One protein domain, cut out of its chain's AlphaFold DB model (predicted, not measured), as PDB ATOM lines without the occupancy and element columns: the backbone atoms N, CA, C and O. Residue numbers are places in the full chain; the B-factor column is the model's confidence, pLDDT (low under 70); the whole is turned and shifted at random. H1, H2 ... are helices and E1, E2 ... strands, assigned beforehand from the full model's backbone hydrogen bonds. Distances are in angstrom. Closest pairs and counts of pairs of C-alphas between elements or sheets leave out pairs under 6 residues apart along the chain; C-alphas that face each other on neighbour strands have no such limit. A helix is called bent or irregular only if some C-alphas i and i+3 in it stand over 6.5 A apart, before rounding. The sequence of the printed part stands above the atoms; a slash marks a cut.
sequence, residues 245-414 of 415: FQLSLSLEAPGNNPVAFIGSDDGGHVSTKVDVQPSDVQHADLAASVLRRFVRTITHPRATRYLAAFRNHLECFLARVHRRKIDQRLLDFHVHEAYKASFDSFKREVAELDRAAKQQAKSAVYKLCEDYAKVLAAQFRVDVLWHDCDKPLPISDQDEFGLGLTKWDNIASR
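What this domain is: This is residues 245 to 414 of the 415 residues of the protein "Hypothetical protein" of Alexandrium monilatum (UniProt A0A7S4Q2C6). What does the domain look like? It is a core of crossed helices in which H3, H4 and H6 touch one another and H2 runs side by side with H6, while the small hairpin E1 and E2, with H1 near E1, packs on H3. The short strands E3 and E4 pair where H3 ends and H4 begins, and a low-confidence tail with H7 and H8 touches no helix. What is it made of? The 170 printed residues hold eight named helices and four named strands, in the order H1 E1 E2 H2 H3 E3 H4 H5 H6 E4 H7 H8; the class is mostly helix, with E1 and E2 antiparallel and E3 and E4 parallel. It is compact, with a radius of gyration of the C-alphas of 16.2 A and spans of 50 by 43 by 27 A.

Where its parts are: Where does the first half run? H1 is residues 245 to 251, beginning at C-alpha 245 (-8.176, -35.255, -24.566), then E1 261 to 263 and E2 273 to 275. H2, 278 to 292, is 21.3 A long, and H3, 300 to 320, is 30.5 A. What follows? E3 is 325 to 327, H4 328 to 342 at 20.6 A, H5 344 to 351, and H6 355 to 379 at 36.3 A, ending at C-alpha 379 (-32.083, -21.504, -35.257). E4 is 383 to 385, H7 397 to 401, and H8 405 to 412; H7 is only just irregular, with C-alphas 398 and 401 6.53 A apart.

How they stand to each other: What does H3 touch? Its residues 302 to 309 touch H1 at a steep tilt of 57 degrees, closest at the C-alphas of Leu 251 and Arg 305, 5.6 A. It also touches H2, closest C-alphas Ala 284 and Thr 304, 4.9 A, and H4, Phe 310 and Ala 338, 5.2 A. How does H6 stand? Its residues 361 to 372 touch H2 at a shallow tilt of 12 degrees, opposite ways, closest C-alphas Ala 287 and Leu 368, 7.0 A. H5 and H6, a helical hairpin, only just touch, with 3 pairs of C-alphas within 8 A, the closest Val 350 and Lys 358, 5.9 A. Which backbone atoms pair? N 262 and O 274 are 2.8 A apart in the hairpin E1 and E2, and N 385 and O 326 are 2.8 A apart between E3 and E4, which with H4, H5 and H6 form a strand-helix-strand unit, two parallel neighbour strands with helices between. Every O i to N i+4 pair is within hydrogen-bond range in H1, H4, H5 and H6, against 9 of 11 in H2, 15 of 17 in H3, 2 of 4 in H8 and 0 of 1 in H7, where 0 of 2 O i to N i+3 pairs are.

The domain as a whole: How far does it reach? The two C-alphas farthest apart are those of Asn 256 and Arg 414, 50.5 A, and the printed part has no cut. Which link is long, and where is confidence low? The link from E4 to H7 is long, with 11 residues. The mean pLDDT of the printed part is 84.9, and residues 256 to 258, 266 to 271 and 395 to 414 are under 70.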
ATOM      1  N   PHE A 245      -8.336 -33.845 -24.900       84.81
ATOM      2  CA  PHE A 245      -8.176 -35.255 -24.566       84.81
ATOM      3  C   PHE A 245      -9.395 -35.825 -23.826       84.81
ATOM      4  O   PHE A 245      -9.887 -36.892 -24.189       84.81
ATOM      5  N   GLN A 246      -9.911 -35.120 -22.814       85.50
ATOM      6  CA  GLN A 246     -11.116 -35.539 -22.087       85.50
ATOM      7  C   GLN A 246     -12.349 -35.540 -22.991       85.50
ATOM      8  O   GLN A 246     -13.148 -36.477 -22.921       85.50
ATOM      9  N   LEU A 247     -12.476 -34.534 -23.862       87.81
ATOM     10  CA  LEU A 247     -13.546 -34.493 -24.851       87.81
ATOM     11  C   LEU A 247     -13.462 -35.718 -25.762       87.81
ATOM     12  O   LEU A 247     -14.427 -36.472 -25.856       87.81
ATOM     13  N   SER A 248     -12.289 -35.976 -26.346       89.19
ATOM     14  CA  SER A 248     -12.042 -37.125 -27.222       89.19
ATOM     15  C   SER A 248     -12.398 -38.454 -26.544       89.19
ATOM     16  O   SER A 248     -13.131 -39.265 -27.111       89.19
ATOM     17  N   LEU A 249     -11.982 -38.655 -25.286       89.19
ATOM     18  CA  LEU A 249     -12.355 -39.844 -24.510       89.19
ATOM     19  C   LEU A 249     -13.875 -39.986 -24.341       89.19
ATOM     20  O   LEU A 249     -14.402 -41.092 -24.462       89.19
ATOM     21  N   SER A 250     -14.583 -38.883 -24.091       90.44
ATOM     22  CA  SER A 250     -16.042 -38.892 -23.961       90.44
ATOM     23  C   SER A 250     -16.739 -39.260 -25.278       90.44
ATOM     24  O   SER A 250     -17.696 -40.040 -25.281       90.44
ATOM     25  N   LEU A 251     -16.230 -38.781 -26.418       91.56
ATOM     26  CA  LEU A 251     -16.773 -39.121 -27.740       91.56
ATOM     27  C   LEU A 251     -16.599 -40.608 -28.079       91.56
ATOM     28  O   LEU A 251     -17.483 -41.223 -28.687       91.56
ATOM     29  N   GLU A 252     -15.501 -41.214 -27.632       91.25
ATOM     30  CA  GLU A 252     -15.163 -42.613 -27.909       91.25
ATOM     31  C   GLU A 252     -15.648 -43.602 -26.832       91.25
ATOM     32  O   GLU A 252     -15.405 -44.803 -26.950       91.25
ATOM     33  N   ALA A 253     -16.369 -43.135 -25.805       86.94
ATOM     34  CA  ALA A 253     -16.814 -43.979 -24.699       86.94
ATOM     35  C   ALA A 253     -17.639 -45.202 -25.182       86.94
ATOM     36  O   ALA A 253     -18.583 -45.047 -25.976       86.94
ATOM     37  N   PRO A 254     -17.319 -46.427 -24.718       80.94
ATOM     38  CA  PRO A 254     -18.041 -47.632 -25.109       80.94
ATOM     39  C   PRO A 254     -19.448 -47.645 -24.498       80.94
ATOM     40  O   PRO A 254     -19.636 -47.307 -23.332       80.94
ATOM     41  N   GLY A 255     -20.448 -48.067 -25.273       73.81
ATOM     42  CA  GLY A 255     -21.812 -48.240 -24.773       73.81
ATOM     43  C   GLY A 255     -22.879 -48.116 -25.856       73.81
ATOM     44  O   GLY A 255     -22.782 -47.274 -26.748       73.81
ATOM     45  N   ASN A 256     -23.912 -48.957 -25.749       61.53
ATOM     46  CA  ASN A 256     -25.106 -48.917 -26.600       61.53
ATOM     47  C   ASN A 256     -26.221 -48.024 -26.025       61.53
ATOM     48  O   ASN A 256     -27.242 -47.837 -26.682       61.53
ATOM     49  N   ASN A 257     -26.045 -47.487 -24.813       63.59
ATOM     50  CA  ASN A 257     -27.054 -46.648 -24.178       63.59
ATOM     51  C   ASN A 257     -27.075 -45.241 -24.791       63.59
ATOM     52  O   ASN A 257     -26.015 -44.728 -25.170       63.59
ATOM     53  N   PRO A 258     -28.258 -44.604 -24.872       66.38
ATOM     54  CA  PRO A 258     -28.356 -43.209 -25.265       66.38
ATOM     55  C   PRO A 258     -27.535 -42.377 -24.281       66.38
ATOM     56  O   PRO A 258     -27.770 -42.386 -23.073       66.38
ATOM     57  N   VAL A 259     -26.515 -41.710 -24.809       78.88
ATOM     58  CA  VAL A 259     -25.654 -40.838 -24.022       78.88
ATOM     59  C   VAL A 259     -26.419 -39.546 -23.779       78.88
ATOM     60  O   VAL A 259     -26.834 -38.904 -24.734       78.88
ATOM     61  N   ALA A 260     -26.631 -39.192 -22.512       85.81
ATOM     62  CA  ALA A 260     -27.350 -37.973 -22.148       85.81
ATOM     63  C   ALA A 260     -26.505 -36.705 -22.370       85.81
ATOM     64  O   ALA A 260     -27.059 -35.645 -22.637       85.81
ATOM     65  N   PHE A 261     -25.174 -36.810 -22.286       89.44
ATOM     66  CA  PHE A 261     -24.247 -35.696 -22.479       89.44
ATOM     67  C   PHE A 261     -22.858 -36.180 -22.921       89.44
ATOM     68  O   PHE A 261     -22.454 -37.296 -22.597       89.44
ATOM     69  N   ILE A 262     -22.107 -35.328 -23.614       90.06
ATOM     70  CA  ILE A 262     -20.660 -35.490 -23.805       90.06
ATOM     71  C   ILE A 262     -19.909 -34.573 -22.835       90.06
ATOM     72  O   ILE A 262     -20.414 -33.531 -22.414       90.06
ATOM     73  N   GLY A 263     -18.698 -34.980 -22.482       86.44
ATOM     74  CA  GLY A 263     -17.842 -34.312 -21.518       86.44
ATOM     75  C   GLY A 263     -17.803 -34.977 -20.138       86.44
ATOM     76  O   GLY A 263     -17.798 -36.206 -20.040       86.44
ATOM     77  N   SER A 264     -17.709 -34.168 -19.082       78.25
ATOM     78  CA  SER A 264     -17.490 -34.581 -17.696       78.25
ATOM     79  C   SER A 264     -18.578 -34.006 -16.807       78.25
ATOM     80  O   SER A 264     -18.916 -32.834 -16.905       78.25
ATOM     81  N   ASP A 265     -19.101 -34.837 -15.912       71.50
ATOM     82  CA  ASP A 265     -20.112 -34.442 -14.930       71.50
ATOM     83  C   ASP A 265     -19.438 -33.909 -13.657       71.50
ATOM     84  O   ASP A 265     -19.640 -34.419 -12.560       71.50
ATOM     85  N   ASP A 266     -18.552 -32.924 -13.801       65.38
ATOM     86  CA  ASP A 266     -17.728 -32.369 -12.718       65.38
ATOM     87  C   ASP A 266     -18.473 -31.344 -11.844       65.38
ATOM     88  O   ASP A 266     -17.859 -30.453 -11.266       65.38
ATOM     89  N   GLY A 267     -19.794 -31.492 -11.712       58.31
ATOM     90  CA  GLY A 267     -20.626 -30.603 -10.895       58.31
ATOM     91  C   GLY A 267     -21.438 -29.576 -11.683       58.31
ATOM     92  O   GLY A 267     -22.055 -28.713 -11.073       58.31
ATOM     93  N   GLY A 268     -21.514 -29.697 -13.015       54.28
ATOM     94  CA  GLY A 268     -22.482 -28.949 -13.825       54.28
ATOM     95  C   GLY A 268     -21.956 -27.668 -14.465       54.28
ATOM     96  O   GLY A 268     -22.759 -26.823 -14.860       54.28
ATOM     97  N   HIS A 269     -20.638 -27.529 -14.619       65.81
ATOM     98  CA  HIS A 269     -20.091 -26.387 -15.332       65.81
ATOM     99  C   HIS A 269     -20.514 -26.406 -16.814       65.81
ATOM    100  O   HIS A 269     -20.354 -27.398 -17.532       65.81
ATOM    101  N   VAL A 270     -21.067 -25.296 -17.307       65.06
ATOM    102  CA  VAL A 270     -21.700 -25.237 -18.643       65.06
ATOM    103  C   VAL A 270     -20.725 -25.476 -19.803       65.06
ATOM    104  O   VAL A 270     -21.146 -25.822 -20.910       65.06
ATOM    105  N   SER A 271     -19.420 -25.310 -19.557       68.00
ATOM    106  CA  SER A 271     -18.354 -25.558 -20.537       68.00
ATOM    107  C   SER A 271     -17.810 -26.994 -20.528       68.00
ATOM    108  O   SER A 271     -17.134 -27.384 -21.479       68.00
ATOM    109  N   THR A 272     -18.101 -27.792 -19.496       74.31
ATOM    110  CA  THR A 272     -17.583 -29.165 -19.330       74.31
ATOM    111  C   THR A 272     -18.635 -30.234 -19.622       74.31
ATOM    112  O   THR A 272     -18.308 -31.414 -19.765       74.31
ATOM    113  N   LYS A 273     -19.900 -29.837 -19.775       87.19
ATOM    114  CA  LYS A 273     -21.008 -30.736 -20.089       87.19
ATOM    115  C   LYS A 273     -21.816 -30.214 -21.266       87.19
ATOM    116  O   LYS A 273     -22.315 -29.091 -21.264       87.19
ATOM    117  N   VAL A 274     -21.963 -31.056 -22.282       89.69
ATOM    118  CA  VAL A 274     -22.773 -30.761 -23.463       89.69
ATOM    119  C   VAL A 274     -23.883 -31.790 -23.546       89.69
ATOM    120  O   VAL A 274     -23.640 -32.949 -23.885       89.69
ATOM    121  N   ASP A 275     -25.105 -31.362 -23.263       91.81
ATOM    122  CA  ASP A 275     -26.260 -32.244 -23.362       91.81
ATOM    123  C   ASP A 275     -26.494 -32.683 -24.808       91.81
ATOM    124  O   ASP A 275     -26.437 -31.884 -25.755       91.81
ATOM    125  N   VAL A 276     -26.785 -33.969 -24.969       93.62
ATOM    126  CA  VAL A 276     -27.223 -34.534 -26.241       93.62
ATOM    127  C   VAL A 276     -28.676 -34.128 -26.452       93.62
ATOM    128  O   VAL A 276     -29.552 -34.423 -25.639       93.62
ATOM    129  N   GLN A 277     -28.933 -33.435 -27.555       94.19
ATOM    130  CA  GLN A 277     -30.252 -32.926 -27.897       94.19
ATOM    131  C   GLN A 277     -31.002 -33.936 -28.774       94.19
ATOM    132  O   GLN A 277     -30.379 -34.699 -29.520       94.19
ATOM    133  N   PRO A 278     -32.348 -33.910 -28.778       94.44
ATOM    134  CA  PRO A 278     -33.146 -34.752 -29.669       94.44
ATOM    135  C   PRO A 278     -32.775 -34.597 -31.150       94.44
ATOM    136  O   PRO A 278     -32.824 -35.567 -31.904       94.44
ATOM    137  N   SER A 279     -32.357 -33.397 -31.565       93.81
ATOM    138  CA  SER A 279     -31.889 -33.147 -32.928       93.81
ATOM    139  C   SER A 279     -30.597 -33.904 -33.255       93.81
ATOM    140  O   SER A 279     -30.489 -34.406 -34.371       93.81
ATOM    141  N   ASP A 280     -29.658 -34.075 -32.317       95.75
ATOM    142  CA  ASP A 280     -28.439 -34.870 -32.551       95.75
ATOM    143  C   ASP A 280     -28.793 -36.332 -32.824       95.75
ATOM    144  O   ASP A 280     -28.254 -36.955 -33.735       95.75
ATOM    145  N   VAL A 281     -29.717 -36.873 -32.022       94.19
ATOM    146  CA  VAL A 281     -30.202 -38.254 -32.129       94.19
ATOM    147  C   VAL A 281     -30.882 -38.452 -33.480       94.19
ATOM    148  O   VAL A 281     -30.558 -39.393 -34.193       94.19
ATOM    149  N   GLN A 282     -31.757 -37.526 -33.878       92.94
ATOM    150  CA  GLN A 282     -32.456 -37.591 -35.161       92.94
ATOM    151  C   GLN A 282     -31.494 -37.576 -36.361       92.94
ATOM    152  O   GLN A 282     -31.689 -38.316 -37.323       92.94
ATOM    153  N   HIS A 283     -30.447 -36.746 -36.324       94.88
ATOM    154  CA  HIS A 283     -29.463 -36.675 -37.409       94.88
ATOM    155  C   HIS A 283     -28.467 -37.852 -37.377       94.88
ATOM    156  O   HIS A 283     -27.843 -38.166 -38.397       94.88
ATOM    157  N   ALA A 284     -28.333 -38.536 -36.236       94.69
ATOM    158  CA  ALA A 284     -27.385 -39.629 -36.057       94.69
ATOM    159  C   ALA A 284     -27.734 -40.888 -36.859       94.69
ATOM    160  O   ALA A 284     -26.811 -41.593 -37.262       94.69
ATOM    161  N   ASP A 285     -29.007 -41.160 -37.155       92.38
ATOM    162  CA  ASP A 285     -29.398 -42.290 -38.012       92.38
ATOM    163  C   ASP A 285     -28.804 -42.166 -39.422       92.38
ATOM    164  O   ASP A 285     -28.120 -43.073 -39.917       92.38
ATOM    165  N   LEU A 286     -28.999 -41.000 -40.046       94.94
ATOM    166  CA  LEU A 286     -28.420 -40.691 -41.351       94.94
ATOM    167  C   LEU A 286     -26.891 -40.679 -41.275       94.94
ATOM    168  O   LEU A 286     -26.228 -41.293 -42.115       94.94
ATOM    169  N   ALA A 287     -26.324 -40.039 -40.247       95.88
ATOM    170  CA  ALA A 287     -24.878 -39.966 -40.073       95.88
ATOM    171  C   ALA A 287     -24.239 -41.341 -39.910       95.88
ATOM    172  O   ALA A 287     -23.284 -41.661 -40.612       95.88
ATOM    173  N   ALA A 288     -24.789 -42.196 -39.052       96.31
ATOM    174  CA  ALA A 288     -24.281 -43.543 -38.856       96.31
ATOM    175  C   ALA A 288     -24.340 -44.349 -40.160       96.31
ATOM    176  O   ALA A 288     -23.372 -45.031 -40.491       96.31
ATOM    177  N   SER A 289     -25.429 -44.241 -40.929       96.69
ATOM    178  CA  SER A 289     -25.553 -44.897 -42.238       96.69
ATOM    179  C   SER A 289     -24.468 -44.438 -43.223       96.69
ATOM    180  O   SER A 289     -23.777 -45.265 -43.822       96.69
ATOM    181  N   VAL A 290     -24.253 -43.124 -43.342       96.81
ATOM    182  CA  VAL A 290     -23.247 -42.539 -44.240       96.81
ATOM    183  C   VAL A 290     -21.826 -42.919 -43.818       96.81
ATOM    184  O   VAL A 290     -21.043 -43.389 -44.644       96.81
ATOM    185  N   LEU A 291     -21.491 -42.759 -42.537       97.31
ATOM    186  CA  LEU A 291     -20.140 -42.965 -42.014       97.31
ATOM    187  C   LEU A 291     -19.735 -44.450 -42.016       97.31
ATOM    188  O   LEU A 291     -18.581 -44.766 -42.318       97.31
ATOM    189  N   ARG A 292     -20.678 -45.377 -41.774       97.81
ATOM    190  CA  ARG A 292     -20.429 -46.837 -41.797       97.81
ATOM    191  C   ARG A 292     -19.948 -47.372 -43.140       97.81
ATOM    192  O   ARG A 292     -19.325 -48.431 -43.177       97.81
ATOM    193  N   ARG A 293     -20.209 -46.651 -44.235       97.81
ATOM    194  CA  ARG A 293     -19.697 -46.998 -45.571       97.81
ATOM    195  C   ARG A 293     -18.171 -46.974 -45.630       97.81
ATOM    196  O   ARG A 293     -17.595 -47.695 -46.437       97.81
ATOM    197  N   PHE A 294     -17.543 -46.165 -44.779       97.88
ATOM    198  CA  PHE A 294     -16.094 -45.982 -44.716       97.88
ATOM    199  C   PHE A 294     -15.498 -46.599 -43.449       97.88
ATOM    200  O   PHE A 294     -14.419 -47.179 -43.497       97.88
ATOM    201  N   VAL A 295     -16.223 -46.523 -42.329       97.50
ATOM    202  CA  VAL A 295     -15.760 -46.984 -41.016       97.50
ATOM    203  C   VAL A 295     -16.833 -47.853 -40.357       97.50
ATOM    204  O   VAL A 295     -17.780 -47.358 -39.747       97.50
ATOM    205  N   ARG A 296     -16.696 -49.180 -40.471       96.69
ATOM    206  CA  ARG A 296     -17.726 -50.157 -40.044       96.69
ATOM    207  C   ARG A 296     -18.042 -50.126 -38.546       96.69
ATOM    208  O   ARG A 296     -19.126 -50.542 -38.148       96.69
ATOM    209  N   THR A 297     -17.108 -49.647 -37.729       94.62
ATOM    210  CA  THR A 297     -17.207 -49.571 -36.261       94.62
ATOM    211  C   THR A 297     -18.093 -48.415 -35.781       94.62
ATOM    212  O   THR A 297     -18.383 -48.322 -34.589       94.62
ATOM    213  N   ILE A 298     -18.539 -47.518 -36.672       95.62
ATOM    214  CA  ILE A 298     -19.424 -46.410 -36.304       95.62
ATOM    215  C   ILE A 298     -20.778 -46.954 -35.843       95.62
ATOM    216  O   ILE A 298     -21.513 -47.595 -36.592       95.62
ATOM    217  N   THR A 299     -21.145 -46.666 -34.598       94.19
ATOM    218  CA  THR A 299     -22.463 -46.982 -34.035       94.19
ATOM    219  C   THR A 299     -23.363 -45.747 -34.058       94.19
ATOM    220  O   THR A 299     -22.885 -44.627 -34.232       94.19
ATOM    221  N   HIS A 300     -24.672 -45.942 -33.874       94.81
ATOM    222  CA  HIS A 300     -25.598 -44.815 -33.742       94.81
ATOM    223  C   HIS A 300     -25.224 -43.919 -32.540       94.81
ATOM    224  O   HIS A 300     -25.007 -42.732 -32.760       94.81
ATOM    225  N   PRO A 301     -24.996 -44.449 -31.314       95.06
ATOM    226  CA  PRO A 301     -24.547 -43.627 -30.183       95.06
ATOM    227  C   PRO A 301     -23.246 -42.854 -30.433       95.06
ATOM    228  O   PRO A 301     -23.127 -41.706 -30.012       95.06
ATOM    229  N   ARG A 302     -22.271 -43.450 -31.137       94.75
ATOM    230  CA  ARG A 302     -21.012 -42.770 -31.490       94.75
ATOM    231  C   ARG A 302     -21.259 -41.609 -32.457       94.75
ATOM    232  O   ARG A 302     -20.756 -40.516 -32.225       94.75
ATOM    233  N   ALA A 303     -22.090 -41.817 -33.482       95.88
ATOM    234  CA  ALA A 303     -22.491 -40.754 -34.402       95.88
ATOM    235  C   ALA A 303     -23.254 -39.626 -33.683       95.88
ATOM    236  O   ALA A 303     -22.967 -38.457 -33.925       95.88
ATOM    237  N   THR A 304     -24.152 -39.956 -32.746       96.06
ATOM    238  CA  THR A 304     -24.849 -38.963 -31.910       96.06
ATOM    239  C   THR A 304     -23.868 -38.080 -31.140       96.06
ATOM    240  O   THR A 304     -24.004 -36.861 -31.159       96.06
ATOM    241  N   ARG A 305     -22.842 -38.664 -30.506       95.62
ATOM    242  CA  ARG A 305     -21.828 -37.893 -29.767       95.62
ATOM    243  C   ARG A 305     -20.998 -36.986 -30.674       95.62
ATOM    244  O   ARG A 305     -20.755 -35.840 -30.307       95.62
ATOM    245  N   TYR A 306     -20.614 -37.459 -31.861       96.81
ATOM    246  CA  TYR A 306     -19.931 -36.617 -32.850       96.81
ATOM    247  C   TYR A 306     -20.786 -35.423 -33.275       96.81
ATOM    248  O   TYR A 306     -20.275 -34.310 -33.367       96.81
ATOM    249  N   LEU A 307     -22.088 -35.629 -33.484       97.31
ATOM    250  CA  LEU A 307     -23.003 -34.546 -33.834       97.31
ATOM    251  C   LEU A 307     -23.235 -33.573 -32.679       97.31
ATOM    252  O   LEU A 307     -23.237 -32.373 -32.922       97.31
ATOM    253  N   ALA A 308     -23.332 -34.054 -31.438       96.19
ATOM    254  CA  ALA A 308     -23.415 -33.192 -30.260       96.19
ATOM    255  C   ALA A 308     -22.159 -32.312 -30.104       96.19
ATOM    256  O   ALA A 308     -22.266 -31.109 -29.859       96.19
ATOM    257  N   ALA A 309     -20.964 -32.879 -30.308       95.25
ATOM    258  CA  ALA A 309     -19.698 -32.140 -30.273       95.25
ATOM    259  C   ALA A 309     -19.573 -31.131 -31.419       95.25
ATOM    260  O   ALA A 309     -19.125 -29.998 -31.214       95.25
ATOM    261  N   PHE A 310     -20.017 -31.528 -32.611       97.25
ATOM    262  CA  PHE A 310     -20.048 -30.672 -33.788       97.25
ATOM    263  C   PHE A 310     -21.001 -29.493 -33.580       97.25
ATOM    264  O   PHE A 310     -20.620 -28.341 -33.797       97.25
ATOM    265  N   ARG A 311     -22.214 -29.772 -33.087       96.94
ATOM    266  CA  ARG A 311     -23.214 -28.767 -32.728       96.94
ATOM    267  C   ARG A 311     -22.643 -27.788 -31.714       96.94
ATOM    268  O   ARG A 311     -22.705 -26.591 -31.949       96.94
ATOM    269  N   ASN A 312     -22.039 -28.288 -30.636       94.81
ATOM    270  CA  ASN A 312     -21.409 -27.470 -29.601       94.81
ATOM    271  C   ASN A 312     -20.397 -26.473 -30.180       94.81
ATOM    272  O   ASN A 312     -20.460 -25.285 -29.873       94.81
ATOM    273  N   HIS A 313     -19.498 -26.942 -31.051       94.12
ATOM    274  CA  HIS A 313     -18.519 -26.077 -31.711       94.12
ATOM    275  C   HIS A 313     -19.174 -25.002 -32.582       94.12
ATOM    276  O   HIS A 313     -18.763 -23.841 -32.534       94.12
ATOM    277  N   LEU A 314     -20.200 -25.358 -33.359       96.25
ATOM    278  CA  LEU A 314     -20.907 -24.376 -34.178       96.25
ATOM    279  C   LEU A 314     -21.751 -23.408 -33.354       96.25
ATOM    280  O   LEU A 314     -21.786 -22.231 -33.692       96.25
ATOM    281  N   GLU A 315     -22.393 -23.850 -32.274       95.19
ATOM    282  CA  GLU A 315     -23.138 -22.980 -31.359       95.19
ATOM    283  C   GLU A 315     -22.240 -21.884 -30.774       95.19
ATOM    284  O   GLU A 315     -22.650 -20.725 -30.756       95.19
ATOM    285  N   CYS A 316     -21.002 -22.212 -30.371       92.19
ATOM    286  CA  CYS A 316     -20.025 -21.225 -29.889       92.19
ATOM    287  C   CYS A 316     -19.781 -20.096 -30.902       92.19
ATOM    288  O   CYS A 316     -19.619 -18.935 -30.520       92.19
ATOM    289  N   PHE A 317     -19.745 -20.426 -32.195       94.19
ATOM    290  CA  PHE A 317     -19.586 -19.447 -33.270       94.19
ATOM    291  C   PHE A 317     -20.902 -18.718 -33.584       94.19
ATOM    292  O   PHE A 317     -20.948 -17.489 -33.578       94.19
ATOM    293  N   LEU A 318     -21.984 -19.460 -33.829       95.19
ATOM    294  CA  LEU A 318     -23.274 -18.931 -34.276       95.19
ATOM    295  C   LEU A 318     -23.942 -18.033 -33.228       95.19
ATOM    296  O   LEU A 318     -24.567 -17.038 -33.598       95.19
ATOM    297  N   ALA A 319     -23.760 -18.318 -31.935       93.50
ATOM    298  CA  ALA A 319     -24.233 -17.451 -30.860       93.50
ATOM    299  C   ALA A 319     -23.628 -16.040 -30.957       93.50
ATOM    300  O   ALA A 319     -24.356 -15.055 -30.849       93.50
ATOM    301  N   ARG A 320     -22.326 -15.924 -31.264       91.19
ATOM    302  CA  ARG A 320     -21.621 -14.635 -31.427       91.19
ATOM    303  C   ARG A 320     -22.133 -13.818 -32.611       91.19
ATOM    304  O   ARG A 320     -22.067 -12.590 -32.608       91.19
ATOM    305  N   VAL A 321     -22.642 -14.490 -33.641       90.38
ATOM    306  CA  VAL A 321     -23.160 -13.859 -34.863       90.38
ATOM    307  C   VAL A 321     -24.691 -13.797 -34.912       90.38
ATOM    308  O   VAL A 321     -25.256 -13.595 -35.986       90.38
ATOM    309  N   HIS A 322     -25.379 -13.916 -33.771       88.12
ATOM    310  CA  HIS A 322     -26.841 -13.845 -33.691       88.12
ATOM    311  C   HIS A 322     -27.430 -12.645 -34.458       88.12
ATOM    312  O   HIS A 322     -27.013 -11.505 -34.246       88.12
ATOM    313  N   ARG A 323     -28.430 -12.898 -35.325       84.44
ATOM    314  CA  ARG A 323     -29.092 -11.891 -36.192       84.44
ATOM    315  C   ARG A 323     -28.167 -11.187 -37.189       84.44
ATOM    316  O   ARG A 323     -28.526 -10.133 -37.715       84.44
ATOM    317  N   ARG A 324     -26.979 -11.733 -37.453       86.31
ATOM    318  CA  ARG A 324     -26.029 -11.160 -38.412       86.31
ATOM    319  C   ARG A 324     -26.020 -11.932 -39.714       86.31
ATOM    320  O   ARG A 324     -26.461 -13.075 -39.796       86.31
ATOM    321  N   LYS A 325     -25.452 -11.269 -40.718       94.19
ATOM    322  CA  LYS A 325     -25.102 -11.878 -41.992       94.19
ATOM    323  C   LYS A 325     -23.686 -12.428 -41.930       94.19
ATOM    324  O   LYS A 325     -22.789 -11.722 -41.472       94.19
ATOM    325  N   ILE A 326     -23.487 -13.646 -42.417       94.69
ATOM    326  CA  ILE A 326     -22.155 -14.234 -42.594       94.69
ATOM    327  C   ILE A 326     -21.972 -14.693 -44.036       94.69
ATOM    328  O   ILE A 326     -22.928 -15.096 -44.690       94.69
ATOM    329  N   ASP A 327     -20.747 -14.619 -44.544       94.69
ATOM    330  CA  ASP A 327     -20.401 -15.201 -45.842       94.69
ATOM    331  C   ASP A 327     -20.337 -16.733 -45.723       94.69
ATOM    332  O   ASP A 327     -19.854 -17.248 -44.709       94.69
ATOM    333  N   GLN A 328     -20.784 -17.462 -46.751       93.69
ATOM    334  CA  GLN A 328     -20.693 -18.926 -46.786       93.69
ATOM    335  C   GLN A 328     -19.274 -19.438 -46.499       93.69
ATOM    336  O   GLN A 328     -19.132 -20.426 -45.794       93.69
ATOM    337  N   ARG A 329     -18.211 -18.753 -46.946       92.25
ATOM    338  CA  ARG A 329     -16.815 -19.156 -46.678       92.25
ATOM    339  C   ARG A 329     -16.499 -19.199 -45.191       92.25
ATOM    340  O   ARG A 329     -15.752 -20.065 -44.746       92.25
ATOM    341  N   LEU A 330     -17.047 -18.251 -44.431       92.00
ATOM    342  CA  LEU A 330     -16.845 -18.195 -42.989       92.00
ATOM    343  C   LEU A 330     -17.607 -19.332 -42.303       92.00
ATOM    344  O   LEU A 330     -17.061 -19.974 -41.411       92.00
ATOM    345  N   LEU A 331     -18.833 -19.620 -42.751       94.69
ATOM    346  CA  LEU A 331     -19.575 -20.783 -42.268       94.69
ATOM    347  C   LEU A 331     -18.830 -22.086 -42.583       94.69
ATOM    348  O   LEU A 331     -18.598 -22.871 -41.670       94.69
ATOM    349  N   ASP A 332     -18.404 -22.289 -43.832       93.31
ATOM    350  CA  ASP A 332     -17.683 -23.483 -44.288       93.31
ATOM    351  C   ASP A 332     -16.378 -23.687 -43.501       93.31
ATOM    352  O   ASP A 332     -16.058 -24.808 -43.100       93.31
ATOM    353  N   PHE A 333     -15.652 -22.602 -43.203       93.31
ATOM    354  CA  PHE A 333     -14.480 -22.636 -42.326       93.31
ATOM    355  C   PHE A 333     -14.830 -23.157 -40.923       93.31
ATOM    356  O   PHE A 333     -14.171 -24.062 -40.413       93.31
ATOM    357  N   HIS A 334     -15.894 -22.645 -40.302       94.62
ATOM    358  CA  HIS A 334     -16.308 -23.114 -38.979       94.62
ATOM    359  C   HIS A 334     -16.885 -24.535 -38.997       94.62
ATOM    360  O   HIS A 334     -16.674 -25.283 -38.045       94.62
ATOM    361  N   VAL A 335     -17.543 -24.946 -40.085       95.94
ATOM    362  CA  VAL A 335     -17.973 -26.335 -40.309       95.94
ATOM    363  C   VAL A 335     -16.761 -27.267 -40.357       95.94
ATOM    364  O   VAL A 335     -16.765 -28.319 -39.722       95.94
ATOM    365  N   HIS A 336     -15.703 -26.871 -41.061       93.94
ATOM    366  CA  HIS A 336     -14.449 -27.619 -41.140       93.94
ATOM    367  C   HIS A 336     -13.757 -27.761 -39.786       93.94
ATOM    368  O   HIS A 336     -13.381 -28.871 -39.405       93.94
ATOM    369  N   GLU A 337     -13.623 -26.663 -39.042       93.50
ATOM    370  CA  GLU A 337     -13.007 -26.681 -37.714       93.50
ATOM    371  C   GLU A 337     -13.837 -27.509 -36.719       93.50
ATOM    372  O   GLU A 337     -13.284 -28.345 -36.005       93.50
ATOM    373  N   ALA A 338     -15.168 -27.384 -36.741       95.31
ATOM    374  CA  ALA A 338     -16.060 -28.198 -35.915       95.31
ATOM    375  C   ALA A 338     -15.975 -29.692 -36.272       95.31
ATOM    376  O   ALA A 338     -15.926 -30.541 -35.378       95.31
ATOM    377  N   TYR A 339     -15.906 -30.034 -37.564       95.38
ATOM    378  CA  TYR A 339     -15.665 -31.406 -38.020       95.38
ATOM    379  C   TYR A 339     -14.326 -31.932 -37.497       95.38
ATOM    380  O   TYR A 339     -14.261 -33.032 -36.941       95.38
ATOM    381  N   LYS A 340     -13.258 -31.135 -37.629       92.56
ATOM    382  CA  LYS A 340     -11.933 -31.504 -37.135       92.56
ATOM    383  C   LYS A 340     -11.954 -31.756 -35.636       92.56
ATOM    384  O   LYS A 340     -11.388 -32.761 -35.239       92.56
ATOM    385  N   ALA A 341     -12.622 -30.936 -34.841       91.38
ATOM    386  CA  ALA A 341     -12.660 -31.127 -33.395       91.38
ATOM    387  C   ALA A 341     -13.555 -32.299 -32.940       91.38
ATOM    388  O   ALA A 341     -13.391 -32.809 -31.836       91.38
ATOM    389  N   SER A 342     -14.505 -32.738 -33.773       95.12
ATOM    390  CA  SER A 342     -15.577 -33.652 -33.336       95.12
ATOM    391  C   SER A 342     -15.467 -35.078 -33.880       95.12
ATOM    392  O   SER A 342     -16.078 -35.985 -33.324       95.12
ATOM    393  N   PHE A 343     -14.708 -35.302 -34.958       95.56
ATOM    394  CA  PHE A 343     -14.651 -36.588 -35.676       95.56
ATOM    395  C   PHE A 343     -13.250 -37.225 -35.661       95.56
ATOM    396  O   PHE A 343     -12.849 -37.882 -36.623       95.56
ATOM    397  N   ASP A 344     -12.471 -37.033 -34.595       90.69
ATOM    398  CA  ASP A 344     -11.061 -37.452 -34.525       90.69
ATOM    399  C   ASP A 344     -10.810 -38.918 -34.862       90.69
ATOM    400  O   ASP A 344      -9.957 -39.235 -35.695       90.69
ATOM    401  N   SER A 345     -11.553 -39.832 -34.248       92.31
ATOM    402  CA  SER A 345     -11.316 -41.252 -34.477       92.31
ATOM    403  C   SER A 345     -11.786 -41.697 -35.868       92.31
ATOM    404  O   SER A 345     -11.047 -42.397 -36.555       92.31
ATOM    405  N   PHE A 346     -12.917 -41.172 -36.362       95.50
ATOM    406  CA  PHE A 346     -13.337 -41.367 -37.755       95.50
ATOM    407  C   PHE A 346     -12.278 -40.876 -38.756       95.50
ATOM    408  O   PHE A 346     -11.953 -41.597 -39.694       95.50
ATOM    409  N   LYS A 347     -11.696 -39.685 -38.548       95.19
ATOM    410  CA  LYS A 347     -10.606 -39.157 -39.389       95.19
ATOM    411  C   LYS A 347      -9.400 -40.094 -39.413       95.19
ATOM    412  O   LYS A 347      -8.852 -40.326 -40.487       95.19
ATOM    413  N   ARG A 348      -8.995 -40.629 -38.254       94.50
ATOM    414  CA  ARG A 348      -7.885 -41.592 -38.158       94.50
ATOM    415  C   ARG A 348      -8.188 -42.874 -38.927       94.50
ATOM    416  O   ARG A 348      -7.365 -43.297 -39.722       94.50
ATOM    417  N   GLU A 349      -9.381 -43.443 -38.766       96.81
ATOM    418  CA  GLU A 349      -9.787 -44.660 -39.488       96.81
ATOM    419  C   GLU A 349      -9.891 -44.412 -41.013       96.81
ATOM    420  O   GLU A 349      -9.476 -45.247 -41.813       96.81
ATOM    421  N   VAL A 350     -10.361 -43.233 -41.440       96.44
ATOM    422  CA  VAL A 350     -10.398 -42.814 -42.856       96.44
ATOM    423  C   VAL A 350      -9.002 -42.552 -43.436       96.44
ATOM    424  O   VAL A 350      -8.807 -42.676 -44.648       96.44
ATOM    425  N   ALA A 351      -8.017 -42.191 -42.608       95.62
ATOM    426  CA  ALA A 351      -6.651 -41.938 -43.060       95.62
ATOM    427  C   ALA A 351      -5.992 -43.189 -43.670       95.62
ATOM    428  O   ALA A 351      -5.179 -43.037 -44.586       95.62
ATOM    429  N   GLU A 352      -6.418 -44.376 -43.233       96.62
ATOM    430  CA  GLU A 352      -5.944 -45.689 -43.691       96.62
ATOM    431  C   GLU A 352      -6.594 -46.163 -45.005       96.62
ATOM    432  O   GLU A 352      -6.183 -47.168 -45.584       96.62
ATOM    433  N   LEU A 353      -7.616 -45.455 -45.497       96.00
ATOM    434  CA  LEU A 353      -8.273 -45.774 -46.765       96.00
ATOM    435  C   LEU A 353      -7.465 -45.266 -47.969       96.00
ATOM    436  O   LEU A 353      -6.672 -44.322 -47.869       96.00
ATOM    437  N   ASP A 354      -7.729 -45.843 -49.144       97.44
ATOM    438  CA  ASP A 354      -7.168 -45.345 -50.398       97.44
ATOM    439  C   ASP A 354      -7.607 -43.897 -50.699       97.44
ATOM    440  O   ASP A 354      -8.569 -43.364 -50.137       97.44
ATOM    441  N   ARG A 355      -6.893 -43.234 -51.617       94.94
ATOM    442  CA  ARG A 355      -7.114 -41.816 -51.939       94.94
ATOM    443  C   ARG A 355      -8.544 -41.518 -52.405       94.94
ATOM    444  O   ARG A 355      -9.078 -40.465 -52.058       94.94
ATOM    445  N   ALA A 356      -9.152 -42.404 -53.193       95.44
ATOM    446  CA  ALA A 356     -10.495 -42.189 -53.721       95.44
ATOM    447  C   ALA A 356     -11.543 -42.346 -52.611       95.44
ATOM    448  O   ALA A 356     -12.396 -41.471 -52.444       95.44
ATOM    449  N   ALA A 357     -11.433 -43.401 -51.803       95.00
ATOM    450  CA  ALA A 357     -12.296 -43.647 -50.651       95.00
ATOM    451  C   ALA A 357     -12.176 -42.535 -49.597       95.00
ATOM    452  O   ALA A 357     -13.190 -42.055 -49.095       95.00
ATOM    453  N   LYS A 358     -10.959 -42.047 -49.328       94.31
ATOM    454  CA  LYS A 358     -10.701 -40.905 -48.440       94.31
ATOM    455  C   LYS A 358     -11.403 -39.633 -48.916       94.31
ATOM    456  O   LYS A 358     -12.065 -38.962 -48.125       94.31
ATOM    457  N   GLN A 359     -11.320 -39.321 -50.212       92.81
ATOM    458  CA  GLN A 359     -11.994 -38.152 -50.782       92.81
ATOM    459  C   GLN A 359     -13.524 -38.280 -50.727       92.81
ATOM    460  O   GLN A 359     -14.217 -37.298 -50.446       92.81
ATOM    461  N   GLN A 360     -14.059 -39.481 -50.964       94.56
ATOM    462  CA  GLN A 360     -15.492 -39.755 -50.828       94.56
ATOM    463  C   GLN A 360     -15.956 -39.623 -49.373       94.56
ATOM    464  O   GLN A 360     -16.980 -38.989 -49.127       94.56
ATOM    465  N   ALA A 361     -15.188 -40.151 -48.415       94.44
ATOM    466  CA  ALA A 361     -15.471 -40.036 -46.987       94.44
ATOM    467  C   ALA A 361     -15.484 -38.572 -46.530       94.44
ATOM    468  O   ALA A 361     -16.442 -38.149 -45.884       94.44
ATOM    469  N   LYS A 362     -14.468 -37.787 -46.932       92.69
ATOM    470  CA  LYS A 362     -14.403 -36.335 -46.700       92.69
ATOM    471  C   LYS A 362     -15.647 -35.661 -47.286       92.69
ATOM    472  O   LYS A 362     -16.408 -35.041 -46.564       92.69
ATOM    473  N   SER A 363     -15.942 -35.858 -48.566       91.94
ATOM    474  CA  SER A 363     -17.099 -35.205 -49.203       91.94
ATOM    475  C   SER A 363     -18.430 -35.541 -48.508       91.94
ATOM    476  O   SER A 363     -19.259 -34.657 -48.299       91.94
ATOM    477  N   ALA A 364     -18.620 -36.798 -48.098       94.50
ATOM    478  CA  ALA A 364     -19.842 -37.253 -47.442       94.50
ATOM    479  C   ALA A 364     -20.031 -36.661 -46.034       94.50
ATOM    480  O   ALA A 364     -21.128 -36.205 -45.712       94.50
ATOM    481  N   VAL A 365     -18.981 -36.644 -45.201       95.19
ATOM    482  CA  VAL A 365     -19.083 -36.080 -43.843       95.19
ATOM    483  C   VAL A 365     -19.227 -34.561 -43.869       95.19
ATOM    484  O   VAL A 365     -20.008 -34.023 -43.092       95.19
ATOM    485  N   TYR A 366     -18.563 -33.865 -44.799       93.44
ATOM    486  CA  TYR A 366     -18.726 -32.415 -44.934       93.44
ATOM    487  C   TYR A 366     -20.137 -32.048 -45.348       93.44
ATOM    488  O   TYR A 366     -20.715 -31.160 -44.736       93.44
ATOM    489  N   LYS A 367     -20.714 -32.757 -46.327       93.75
ATOM    490  CA  LYS A 367     -22.099 -32.513 -46.733       93.75
ATOM    491  C   LYS A 367     -23.061 -32.680 -45.555       93.75
ATOM    492  O   LYS A 367     -23.923 -31.838 -45.334       93.75
ATOM    493  N   LEU A 368     -22.860 -33.727 -44.759       95.56
ATOM    494  CA  LEU A 368     -23.654 -33.966 -43.559       95.56
ATOM    495  C   LEU A 368     -23.522 -32.836 -42.526       95.56
ATOM    496  O   LEU A 368     -24.522 -32.352 -42.000       95.56
ATOM    497  N   CYS A 369     -22.290 -32.413 -42.242       96.38
ATOM    498  CA  CYS A 369     -21.993 -31.327 -41.314       96.38
ATOM    499  C   CYS A 369     -22.540 -29.974 -41.801       96.38
ATOM    500  O   CYS A 369     -23.082 -29.212 -41.005       96.38
ATOM    501  N   GLU A 370     -22.440 -29.684 -43.097       94.81
ATOM    502  CA  GLU A 370     -22.963 -28.472 -43.732       94.81
ATOM    503  C   GLU A 370     -24.495 -28.404 -43.650       94.81
ATOM    504  O   GLU A 370     -25.053 -27.377 -43.262       94.81
ATOM    505  N   ASP A 371     -25.186 -29.504 -43.962       94.69
ATOM    506  CA  ASP A 371     -26.648 -29.573 -43.868       94.69
ATOM    507  C   ASP A 371     -27.114 -29.354 -42.425       94.69
ATOM    508  O   ASP A 371     -28.069 -28.612 -42.182       94.69
ATOM    509  N   TYR A 372     -26.389 -29.905 -41.448       95.94
ATOM    510  CA  TYR A 372     -26.690 -29.654 -40.046       95.94
ATOM    511  C   TYR A 372     -26.388 -28.200 -39.634       95.94
ATOM    512  O   TYR A 372     -27.188 -27.563 -38.945       95.94
ATOM    513  N   ALA A 373     -25.286 -27.624 -40.119       96.25
ATOM    514  CA  ALA A 373     -24.919 -26.230 -39.874       96.25
ATOM    515  C   ALA A 373     -25.961 -25.236 -40.405       96.25
ATOM    516  O   ALA A 373     -26.224 -24.228 -39.751       96.25
ATOM    517  N   LYS A 374     -26.599 -25.527 -41.548       95.50
ATOM    518  CA  LYS A 374     -27.708 -24.726 -42.102       95.50
ATOM    519  C   LYS A 374     -28.896 -24.661 -41.146       95.50
ATOM    520  O   LYS A 374     -29.449 -23.582 -40.928       95.50
ATOM    521  N   VAL A 375     -29.257 -25.796 -40.542       95.25
ATOM    522  CA  VAL A 375     -30.328 -25.869 -39.536       95.25
ATOM    523  C   VAL A 375     -29.966 -25.029 -38.309       95.25
ATOM    524  O   VAL A 375     -30.781 -24.227 -37.849       95.25
ATOM    525  N   LEU A 376     -28.729 -25.153 -37.817       95.44
ATOM    526  CA  LEU A 376     -28.256 -24.376 -36.669       95.44
ATOM    527  C   LEU A 376     -28.218 -22.872 -36.974       95.44
ATOM    528  O   LEU A 376     -28.711 -22.076 -36.179       95.44
ATOM    529  N   ALA A 377     -27.713 -22.459 -38.137       95.88
ATOM    530  CA  ALA A 377     -27.686 -21.052 -38.535       95.88
ATOM    531  C   ALA A 377     -29.096 -20.437 -38.518       95.88
ATOM    532  O   ALA A 377     -29.296 -19.366 -37.940       95.88
ATOM    533  N   ALA A 378     -30.097 -21.150 -39.047       94.44
ATOM    534  CA  ALA A 378     -31.490 -20.716 -39.001       94.44
ATOM    535  C   ALA A 378     -32.025 -20.595 -37.560       94.44
ATOM    536  O   ALA A 378     -32.680 -19.603 -37.229       94.44
ATOM    537  N   GLN A 379     -31.703 -21.548 -36.676       93.19
ATOM    538  CA  GLN A 379     -32.083 -21.504 -35.257       93.19
ATOM    539  C   GLN A 379     -31.522 -20.260 -34.547       93.19
ATOM    540  O   GLN A 379     -32.239 -19.599 -33.790       93.19
ATOM    541  N   PHE A 380     -30.273 -19.889 -34.838       93.56
ATOM    542  CA  PHE A 380     -29.636 -18.673 -34.317       93.56
ATOM    543  C   PHE A 380     -30.004 -17.400 -35.096       93.56
ATOM    544  O   PHE A 380     -29.518 -16.315 -34.757       93.56
ATOM    545  N   ARG A 381     -30.898 -17.495 -36.091       94.56
ATOM    546  CA  ARG A 381     -31.304 -16.396 -36.984       94.56
ATOM    547  C   ARG A 381     -30.107 -15.730 -37.665       94.56
ATOM    548  O   ARG A 381     -30.025 -14.508 -37.713       94.56
ATOM    549  N   VAL A 382     -29.149 -16.531 -38.110       95.25
ATOM    550  CA  VAL A 382     -27.967 -16.077 -38.843       95.25
ATOM    551  C   VAL A 382     -28.263 -16.181 -40.335       95.25
ATOM    552  O   VAL A 382     -28.540 -17.265 -40.847       95.25
ATOM    553  N   ASP A 383     -28.191 -15.051 -41.031       96.00
ATOM    554  CA  ASP A 383     -28.428 -14.974 -42.471       96.00
ATOM    555  C   ASP A 383     -27.140 -15.332 -43.222       96.00
ATOM    556  O   ASP A 383     -26.187 -14.554 -43.282       96.00
ATOM    557  N   VAL A 384     -27.089 -16.514 -43.824       95.69
ATOM    558  CA  VAL A 384     -25.914 -16.926 -44.600       95.69
ATOM    559  C   VAL A 384     -26.024 -16.386 -46.027       95.69
ATOM    560  O   VAL A 384     -27.000 -16.631 -46.735       95.69
ATOM    561  N   LEU A 385     -25.009 -15.641 -46.456       95.50
ATOM    562  CA  LEU A 385     -24.846 -15.160 -47.821       95.50
ATOM    563  C   LEU A 385     -24.218 -16.275 -48.662       95.50
ATOM    564  O   LEU A 385     -22.995 -16.417 -48.726       95.50
ATOM    565  N   TRP A 386     -25.082 -17.091 -49.262       92.69
ATOM    566  CA  TRP A 386     -24.693 -18.231 -50.090       92.69
ATOM    567  C   TRP A 386     -24.089 -17.778 -51.425       92.69
ATOM    568  O   TRP A 386     -24.697 -16.998 -52.156       92.69
ATOM    569  N   HIS A 387     -22.907 -18.304 -51.752       89.56
ATOM    570  CA  HIS A 387     -22.362 -18.293 -53.114       89.56
ATOM    571  C   HIS A 387     -22.975 -19.439 -53.931       89.56
ATOM    572  O   HIS A 387     -23.400 -19.224 -55.062       89.56
ATOM    573  N   ASP A 388     -23.052 -20.632 -53.339       86.06
ATOM    574  CA  ASP A 388     -23.734 -21.818 -53.869       86.06
ATOM    575  C   ASP A 388     -24.291 -22.615 -52.678       86.06
ATOM    576  O   ASP A 388     -23.531 -23.155 -51.876       86.06
ATOM    577  N   CYS A 389     -25.617 -22.659 -52.518       84.00
ATOM    578  CA  CYS A 389     -26.250 -23.315 -51.372       84.00
ATOM    579  C   CYS A 389     -26.171 -24.846 -51.416       84.00
ATOM    580  O   CYS A 389     -26.462 -25.488 -50.406       84.00
ATOM    581  N   ASP A 390     -25.798 -25.431 -52.554       85.06
ATOM    582  CA  ASP A 390     -25.738 -26.881 -52.739       85.06
ATOM    583  C   ASP A 390     -24.307 -27.418 -52.717       85.06
ATOM    584  O   ASP A 390     -24.113 -28.634 -52.603       85.06
ATOM    585  N   LYS A 391     -23.306 -26.535 -52.814       80.69
ATOM    586  CA  LYS A 391     -21.896 -26.921 -52.854       80.69
ATOM    587  C   LYS A 391     -21.087 -26.199 -51.782       80.69
ATOM    588  O   LYS A 391     -20.970 -24.975 -51.854       80.69
ATOM    589  N   PRO A 392     -20.434 -26.940 -50.869       74.38
ATOM    590  CA  PRO A 392     -19.444 -26.337 -49.996       74.38
ATOM    591  C   PRO A 392     -18.291 -25.815 -50.851       74.38
ATOM    592  O   PRO A 392     -17.893 -26.440 -51.847       74.38
ATOM    593  N   LEU A 393     -17.743 -24.665 -50.475       75.44
ATOM    594  CA  LEU A 393     -16.584 -24.136 -51.174       75.44
ATOM    595  C   LEU A 393     -15.367 -25.022 -50.872       75.44
ATOM    596  O   LEU A 393     -15.213 -25.505 -49.747       75.44
ATOM    597  N   PRO A 394     -14.493 -25.278 -51.862       72.75
ATOM    598  CA  PRO A 394     -13.303 -26.077 -51.634       72.75
ATOM    599  C   PRO A 394     -12.422 -25.371 -50.604       72.75
ATOM    600  O   PRO A 394     -11.863 -24.309 -50.870       72.75
ATOM    601  N   ILE A 395     -12.298 -25.976 -49.427       64.62
ATOM    602  CA  ILE A 395     -11.320 -25.565 -48.424       64.62
ATOM    603  C   ILE A 395      -9.989 -26.095 -48.928       64.62
ATOM    604  O   ILE A 395      -9.826 -27.309 -49.079       64.62
ATOM    605  N   SER A 396      -9.082 -25.192 -49.296       62.06
ATOM    606  CA  SER A 396      -7.785 -25.621 -49.792       62.06
ATOM    607  C   SER A 396      -7.066 -26.356 -48.663       62.06
ATOM    608  O   SER A 396      -7.014 -25.867 -47.537       62.06
ATOM    609  N   ASP A 397      -6.485 -27.521 -48.947       57.81
ATOM    610  CA  ASP A 397      -5.664 -28.228 -47.953       57.81
ATOM    611  C   ASP A 397      -4.433 -27.375 -47.537       57.81
ATOM    612  O   ASP A 397      -3.778 -27.659 -46.542       57.81
ATOM    613  N   GLN A 398      -4.125 -26.286 -48.262       50.56
ATOM    614  CA  GLN A 398      -3.093 -25.308 -47.890       50.56
ATOM    615  C   GLN A 398      -3.536 -24.324 -46.792       50.56
ATOM    616  O   GLN A 398      -2.681 -23.752 -46.115       50.56
ATOM    617  N   ASP A 399      -4.843 -24.149 -46.568       48.38
ATOM    618  CA  ASP A 399      -5.382 -23.312 -45.488       48.38
ATOM    619  C   ASP A 399      -5.320 -24.004 -44.110       48.38
ATOM    620  O   ASP A 399      -5.576 -23.360 -43.089       48.38
ATOM    621  N   GLU A 400      -4.884 -25.271 -44.044       44.91
ATOM    622  CA  GLU A 400      -4.628 -26.001 -42.790       44.91
ATOM    623  C   GLU A 400      -3.545 -25.339 -41.905       44.91
ATOM    624  O   GLU A 400      -3.462 -25.641 -40.716       44.91
ATOM    625  N   PHE A 401      -2.759 -24.390 -42.436       37.06
ATOM    626  CA  PHE A 401      -1.669 -23.706 -41.723       37.06
ATOM    627  C   PHE A 401      -2.015 -22.321 -41.138       37.06
ATOM    628  O   PHE A 401      -1.119 -21.553 -40.789       37.06
ATOM    629  N   GLY A 402      -3.297 -21.972 -40.986       39.25
ATOM    630  CA  GLY A 402      -3.707 -20.872 -40.093       39.25
ATOM    631  C   GLY A 402      -3.382 -19.441 -40.558       39.25
ATOM    632  O   GLY A 402      -3.516 -18.499 -39.780       39.25
ATOM    633  N   LEU A 403      -3.001 -19.235 -41.824       37.59
ATOM    634  CA  LEU A 403      -2.716 -17.900 -42.381       37.59
ATOM    635  C   LEU A 403      -3.940 -17.198 -43.004       37.59
ATOM    636  O   LEU A 403      -3.842 -16.042 -43.417       37.59
ATOM    637  N   GLY A 404      -5.098 -17.863 -43.066       39.72
ATOM    638  CA  GLY A 404      -6.308 -17.318 -43.689       39.72
ATOM    639  C   GLY A 404      -7.061 -16.299 -42.828       39.72
ATOM    640  O   GLY A 404      -7.488 -15.266 -43.341       39.72
ATOM    641  N   LEU A 405      -7.214 -16.541 -41.521       42.53
ATOM    642  CA  LEU A 405      -8.107 -15.749 -40.652       42.53
ATOM    643  C   LEU A 405      -7.732 -14.258 -40.576       42.53
ATOM    644  O   LEU A 405      -8.607 -13.400 -40.680       42.53
ATOM    645  N   THR A 406      -6.440 -13.922 -40.532       41.88
ATOM    646  CA  THR A 406      -5.979 -12.518 -40.540       41.88
ATOM    647  C   THR A 406      -6.301 -11.786 -41.845       41.88
ATOM    648  O   THR A 406      -6.415 -10.558 -41.863       41.88
ATOM    649  N   LYS A 407      -6.480 -12.513 -42.953       37.75
ATOM    650  CA  LYS A 407      -6.896 -11.940 -44.239       37.75
ATOM    651  C   LYS A 407      -8.414 -11.750 -44.318       37.75
ATOM    652  O   LYS A 407      -8.857 -10.787 -44.943       37.75
ATOM    653  N   TRP A 408      -9.198 -12.609 -43.668       40.84
ATOM    654  CA  TRP A 408     -10.665 -12.574 -43.717       40.84
ATOM    655  C   TRP A 408     -11.290 -11.567 -42.735       40.84
ATOM    656  O   TRP A 408     -12.236 -10.876 -43.119       40.84
ATOM    657  N   ASP A 409     -10.698 -11.350 -41.552       39.62
ATOM    658  CA  ASP A 409     -11.111 -10.273 -40.626       39.62
ATOM    659  C   ASP A 409     -10.974  -8.868 -41.257       39.62
ATOM    660  O   ASP A 409     -11.743  -7.941 -40.978       39.62
ATOM    661  N   ASN A 410     -10.032  -8.714 -42.192       35.12
ATOM    662  CA  ASN A 410      -9.837  -7.487 -42.972       35.12
ATOM    663  C   ASN A 410     -10.865  -7.295 -44.105       35.12
ATOM    664  O   ASN A 410     -10.985  -6.191 -44.636       35.12
ATOM    665  N   ILE A 411     -11.605  -8.339 -44.491       33.72
ATOM    666  CA  ILE A 411     -12.639  -8.264 -45.536       33.72
ATOM    667  C   ILE A 411     -14.006  -7.956 -44.912       33.72
ATOM    668  O   ILE A 411     -14.748  -7.142 -45.459       33.72
ATOM    669  N   ALA A 412     -14.309  -8.513 -43.735       32.34
ATOM    670  CA  ALA A 412     -15.536  -8.203 -42.993       32.34
ATOM    671  C   ALA A 412     -15.565  -6.772 -42.416       32.34
ATOM    672  O   ALA A 412     -16.635  -6.238 -42.146       32.34
ATOM    673  N   SER A 413     -14.405  -6.129 -42.258       31.88
ATOM    674  CA  SER A 413     -14.278  -4.729 -41.819       31.88
ATOM    675  C   SER A 413     -14.266  -3.706 -42.967       31.88
ATOM    676  O   SER A 413     -14.157  -2.508 -42.712       31.88
ATOM    677  N   ARG A 414     -14.380  -4.154 -44.228       28.50
ATOM    678  CA  ARG A 414     -14.346  -3.305 -45.436       28.50
ATOM    679  C   ARG A 414     -15.668  -3.251 -46.216       28.50
ATOM    680  O   ARG A 414     -15.651  -2.888 -47.392       28.50
TER     681      ARG A 414